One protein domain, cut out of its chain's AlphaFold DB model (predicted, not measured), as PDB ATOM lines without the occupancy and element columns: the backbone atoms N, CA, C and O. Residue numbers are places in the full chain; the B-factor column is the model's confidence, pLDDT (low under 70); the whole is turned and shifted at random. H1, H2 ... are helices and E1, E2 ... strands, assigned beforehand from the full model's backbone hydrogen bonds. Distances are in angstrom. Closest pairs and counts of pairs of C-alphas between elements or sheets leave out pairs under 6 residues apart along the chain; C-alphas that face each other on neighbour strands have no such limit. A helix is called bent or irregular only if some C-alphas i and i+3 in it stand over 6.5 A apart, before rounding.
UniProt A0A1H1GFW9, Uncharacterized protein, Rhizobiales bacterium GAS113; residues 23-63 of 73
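Overview. This is residues 23 to 63 of the 73 residues of an uncharacterized protein of Rhizobiales bacterium GAS113 (UniProt A0A1H1GFW9). Picture a wide, open U: the small two-stranded hairpin of E1 and E2 makes one arm, the single helix H1 makes the other, and the stretched link of residues 38 to 45 runs between them. The helix arm sticks out, with residues 45 to 51 and 53 to 63 standing free. The printed part has 41 residues with two named strands and one named helix, in the order E1, E2, H1; the sheet, E1 - E2, is antiparallel and the class is mixed, helices and strands. The whole is extended, with a radius of gyration of the C-alphas of 16.7 A, and flat, spanning 44 by 27 by 8 A.

Along the chain. Find C-alpha 23 at (168.513, 198.014, 89.893); from there strand E1, residues 23 to 27, runs 11.7 A. After a tight link of five residues, look for strand E2, residues 33 to 37, 13.3 A long, which begins with C-alpha 33 at (160.310, 195.055, 94.641). A short link of eight residues leads to helix H1, residues 46 to 61, which runs 22.8 A and ends with C-alpha 61 at (148.496, 222.743, 71.379).

Arrangement. E1 and E2 form a hairpin, antiparallel at 150 degrees between their directions. Look at C-alphas 27 and 33, which face each other at 4.5 A. Within hydrogen-bond range are N 25 and O 34, at 2.8 A, and N 36 and O 23, at 2.8 A. E1 and H1 are apart. H1 is not bent, and 11 of 12 of its O i to N i+4 pairs are within hydrogen-bond range.

Size, cuts and confidence. The two C-alphas farthest apart are those of Ser 29 and Lys 61, at 44.6 A. From 23 to 63 the printed part has no cut, and neither link is long. The mean pLDDT of the printed part is 81.1; look for values under 70 at residues 41 to 44 and 59 to 63.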
ATOM      1  N   GLU A  23     168.047 199.028  88.945       89.06
ATOM      2  CA  GLU A  23     168.513 198.014  89.893       89.06
ATOM      3  C   GLU A  23     167.582 197.920  91.102       89.06
ATOM      4  O   GLU A  23     166.794 198.825  91.361       89.06
ATOM      5  N   VAL A  24     167.648 196.810  91.835       91.31
ATOM      6  CA  VAL A  24     166.793 196.586  93.005       91.31
ATOM      7  C   VAL A  24     167.313 197.403  94.184       91.31
ATOM      8  O   VAL A  24     168.413 197.155  94.665       91.31
ATOM      9  N   ALA A  25     166.498 198.339  94.664       90.31
ATOM     10  CA  ALA A  25     166.770 199.116  95.870       90.31
ATOM     11  C   ALA A  25     166.367 198.359  97.145       90.31
ATOM     12  O   ALA A  25     166.996 198.515  98.188       90.31
ATOM     13  N   GLY A  26     165.322 197.530  97.070       92.62
ATOM     14  CA  GLY A  26     164.827 196.773  98.215       92.62
ATOM     15  C   GLY A  26     163.560 195.987  97.909       92.62
ATOM     16  O   GLY A  26     163.034 196.029  96.794       92.62
ATOM     17  N   LYS A  27     163.073 195.258  98.911       95.81
ATOM     18  CA  LYS A  27     161.793 194.548  98.862       95.81
ATOM     19  C   LYS A  27     160.970 194.889 100.093       95.81
ATOM     20  O   LYS A  27     161.510 194.922 101.196       95.81
ATOM     21  N   LEU A  28     159.689 195.142  99.879       94.62
ATOM     22  CA  LEU A  28     158.706 195.338 100.932       94.62
ATOM     23  C   LEU A  28     158.196 193.980 101.444       94.62
ATOM     24  O   LEU A  28     158.376 192.943 100.798       94.62
ATOM     25  N   SER A  29     157.588 193.985 102.631       92.88
ATOM     26  CA  SER A  29     157.074 192.784 103.311       92.88
ATOM     27  C   SER A  29     155.908 192.117 102.576       92.88
ATOM     28  O   SER A  29     155.685 190.922 102.741       92.88
ATOM     29  N   ASP A  30     155.204 192.872 101.739       93.50
ATOM     30  CA  ASP A  30     154.138 192.416 100.842       93.50
ATOM     31  C   ASP A  30     154.668 191.791  99.533       93.50
ATOM     32  O   ASP A  30     153.891 191.337  98.694       93.50
ATOM     33  N   GLY A  31     155.993 191.743  99.350       91.25
ATOM     34  CA  GLY A  31     156.651 191.177  98.173       91.25
ATOM     35  C   GLY A  31     156.927 192.178  97.047       91.25
ATOM     36  O   GLY A  31     157.537 191.796  96.039       91.25
ATOM     37  N   VAL A  32     156.556 193.454  97.198       92.88
ATOM     38  CA  VAL A  32     156.834 194.487  96.189       92.88
ATOM     39  C   VAL A  32     158.338 194.765  96.108       92.88
ATOM     40  O   VAL A  32     159.009 194.990  97.113       92.88
ATOM     41  N   THR A  33     158.891 194.754  94.891       93.31
ATOM     42  CA  THR A  33     160.310 195.055  94.641       93.31
ATOM     43  C   THR A  33     160.471 196.507  94.211       93.31
ATOM     44  O   THR A  33     159.954 196.914  93.172       93.31
ATOM     45  N   ILE A  34     161.224 197.276  94.991       91.31
ATOM     46  CA  ILE A  34     161.541 198.673  94.699       91.31
ATOM     47  C   ILE A  34     162.749 198.704  93.767       91.31
ATOM     48  O   ILE A  34     163.778 198.089  94.056       91.31
ATOM     49  N   LEU A  35     162.632 199.439  92.662       91.50
ATOM     50  CA  LEU A  35     163.712 199.648  91.707       91.50
ATOM     51  C   LEU A  35     164.212 201.095  91.767       91.50
ATOM     52  O   LEU A  35     163.418 202.029  91.836       91.50
ATOM     53  N   THR A  36     165.525 201.278  91.692       87.50
ATOM     54  CA  THR A  36     166.186 202.582  91.568       87.50
ATOM     55  C   THR A  36     166.986 202.646  90.265       87.50
ATOM     56  O   THR A  36     167.436 201.607  89.781       87.50
ATOM     57  N   PRO A  37     167.167 203.821  89.640       85.12
ATOM     58  CA  PRO A  37     168.063 203.953  88.499       85.12
ATOM     59  C   PRO A  37     169.502 203.566  88.867       85.12
ATOM     60  O   PRO A  37     170.050 204.088  89.834       85.12
ATOM     61  N   LYS A  38     170.139 202.722  88.046       84.88
ATOM     62  CA  LYS A  38     171.548 202.291  88.222       84.88
ATOM     63  C   LYS A  38     172.548 203.441  88.185       84.88
ATOM     64  O   LYS A  38     173.635 203.381  88.745       84.88
ATOM     65  N   SER A  39     172.208 204.481  87.437       80.31
ATOM     66  CA  SER A  39     173.008 205.687  87.330       80.31
ATOM     67  C   SER A  39     172.185 206.849  87.836       80.31
ATOM     68  O   SER A  39     171.063 207.055  87.360       80.31
ATOM     69  N   LYS A  40     172.773 207.661  88.720       70.50
ATOM     70  CA  LYS A  40     172.228 208.983  89.029       70.50
ATOM     71  C   LYS A  40     171.981 209.694  87.697       70.50
ATOM     72  O   LYS A  40     172.920 209.746  86.894       70.50
ATOM     73  N   PRO A  41     170.771 210.215  87.430       67.88
ATOM     74  CA  PRO A  41     170.532 210.976  86.218       67.88
ATOM     75  C   PRO A  41     171.495 212.167  86.224       67.88
ATOM     76  O   PRO A  41     171.311 213.138  86.957       67.88
ATOM     77  N   LYS A  42     172.588 212.059  85.457       68.31
ATOM     78  CA  LYS A  42     173.438 213.203  85.136       68.31
ATOM     79  C   LYS A  42     172.550 214.111  84.312       68.31
ATOM     80  O   LYS A  42     171.952 213.627  83.357       68.31
ATOM     81  N   HIS A  43     172.424 215.353  84.778       60.91
ATOM     82  CA  HIS A  43     171.668 216.459  84.196       60.91
ATOM     83  C   HIS A  43     171.157 216.172  82.790       60.91
ATOM     84  O   HIS A  43     171.961 215.873  81.905       60.91
ATOM     85  N   PHE A  44     169.838 216.293  82.592       67.25
ATOM     86  CA  PHE A  44     169.232 216.191  81.271       67.25
ATOM     87  C   PHE A  44     170.113 216.929  80.270       67.25
ATOM     88  O   PHE A  44     170.391 218.122  80.418       67.25
ATOM     89  N   THR A  45     170.618 216.197  79.284       74.25
ATOM     90  CA  THR A  45     171.429 216.812  78.238       74.25
ATOM     91  C   THR A  45     170.612 217.935  77.601       74.25
ATOM     92  O   THR A  45     169.386 217.831  77.501       74.25
ATOM     93  N   LEU A  46     171.256 219.001  77.114       77.81
ATOM     94  CA  LEU A  46     170.546 220.084  76.413       77.81
ATOM     95  C   LEU A  46     169.627 219.544  75.302       77.81
ATOM     96  O   LEU A  46     168.563 220.103  75.052       77.81
ATOM     97  N   LYS A  47     170.013 218.428  74.670       77.81
ATOM     98  CA  LYS A  47     169.198 217.694  73.695       77.81
ATOM     99  C   LYS A  47     167.895 217.165  74.303       77.81
ATOM    100  O   LYS A  47     166.835 217.396  73.729       77.81
ATOM    101  N   GLN A  48     167.962 216.489  75.449       78.44
ATOM    102  CA  GLN A  48     166.783 215.972  76.154       78.44
ATOM    103  C   GLN A  48     165.876 217.110  76.630       78.44
ATOM    104  O   GLN A  48     164.683 217.066  76.362       78.44
ATOM    105  N   ILE A  49     166.444 218.170  77.213       83.62
ATOM    106  CA  ILE A  49     165.675 219.345  77.656       83.62
ATOM    107  C   ILE A  49     164.914 219.965  76.477       83.62
ATOM    108  O   ILE A  49     163.706 220.186  76.554       83.62
ATOM    109  N   LYS A  50     165.601 220.207  75.352       86.31
ATOM    110  CA  LYS A  50     164.974 220.758  74.143       86.31
ATOM    111  C   LYS A  50     163.882 219.839  73.596       86.31
ATOM    112  O   LYS A  50     162.820 220.337  73.225       86.31
ATOM    113  N   SER A  51     164.128 218.529  73.572       84.12
ATOM    114  CA  SER A  51     163.150 217.535  73.119       84.12
ATOM    115  C   SER A  51     161.886 217.565  73.976       84.12
ATOM    116  O   SER A  51     160.787 217.670  73.437       84.12
ATOM    117  N   THR A  52     162.030 217.564  75.301       82.69
ATOM    118  CA  THR A  52     160.895 217.605  76.232       82.69
ATOM    119  C   THR A  52     160.116 218.916  76.118       82.69
ATOM    120  O   THR A  52     158.889 218.897  76.086       82.69
ATOM    121  N   ILE A  53     160.787 220.067  75.970       85.62
ATOM    122  CA  ILE A  53     160.103 221.355  75.748       85.62
ATOM    123  C   ILE A  53     159.304 221.339  74.438       85.62
ATOM    124  O   ILE A  53     158.182 221.847  74.387       85.62
ATOM    125  N   GLN A  54     159.865 220.775  73.365       86.06
ATOM    126  CA  GLN A  54     159.158 220.653  72.088       86.06
ATOM    127  C   GLN A  54     157.939 219.737  72.193       86.06
ATOM    128  O   GLN A  54     156.891 220.071  71.644       86.06
ATOM    129  N   GLU A  55     158.058 218.616  72.899       82.88
ATOM    130  CA  GLU A  55     156.953 217.693  73.155       82.88
ATOM    131  C   GLU A  55     155.836 218.360  73.962       82.88
ATOM    132  O   GLU A  55     154.684 218.356  73.531       82.88
ATOM    133  N   LEU A  56     156.174 219.052  75.055       81.12
ATOM    134  CA  LEU A  56     155.203 219.801  75.856       81.12
ATOM    135  C   LEU A  56     154.478 220.872  75.035       81.12
ATOM    136  O   LEU A  56     153.263 221.004  75.149       81.12
ATOM    137  N   ARG A  57     155.188 221.604  74.165       82.69
ATOM    138  CA  ARG A  57     154.570 222.595  73.264       82.69
ATOM    139  C   ARG A  57     153.645 221.971  72.221       82.69
ATOM    140  O   ARG A  57     152.725 222.641  71.760       82.69
ATOM    141  N   LYS A  58     153.912 220.741  71.780       78.62
ATOM    142  CA  LYS A  58     153.020 220.013  70.867       78.62
ATOM    143  C   LYS A  58     151.780 219.539  71.622       78.62
ATOM    144  O   LYS A  58     150.671 219.820  71.185       78.62
ATOM    145  N   ASN A  59     151.967 218.934  72.792       69.62
ATOM    146  CA  ASN A  59     150.880 218.401  73.612       69.62
ATOM    147  C   ASN A  59     149.959 219.505  74.157       69.62
ATOM    148  O   ASN A  59     148.744 219.314  74.196       69.62
ATOM    149  N   SER A  60     150.503 220.682  74.498       65.25
ATOM    150  CA  SER A  60     149.707 221.839  74.927       65.25
ATOM    151  C   SER A  60     148.830 222.402  73.808       65.25
ATOM    152  O   SER A  60     147.698 222.802  74.063       65.25
ATOM    153  N   LYS A  61     149.301 222.371  72.554       60.84
ATOM    154  CA  LYS A  61     148.496 222.743  71.379       60.84
ATOM    155  C   LYS A  61     147.385 221.737  71.078       60.84
ATOM    156  O   LYS A  61     146.374 222.112  70.503       60.84
ATOM    157  N   THR A  62     147.565 220.477  71.466       59.53
ATOM    158  CA  THR A  62     146.574 219.405  71.285       59.53
ATOM    159  C   THR A  62     145.596 219.302  72.468       59.53
ATOM    160  O   THR A  62     144.752 218.413  72.482       59.53
ATOM    161  N   GLY A  63     145.687 220.180  73.481       56.41
ATOM    162  CA  GLY A  63     144.787 220.180  74.646       56.41
ATOM    163  C   GLY A  63     144.913 218.949  75.552       56.41
ATOM    164  O   GLY A  63     144.182 218.817  76.529       56.41
TER     165      GLY A  63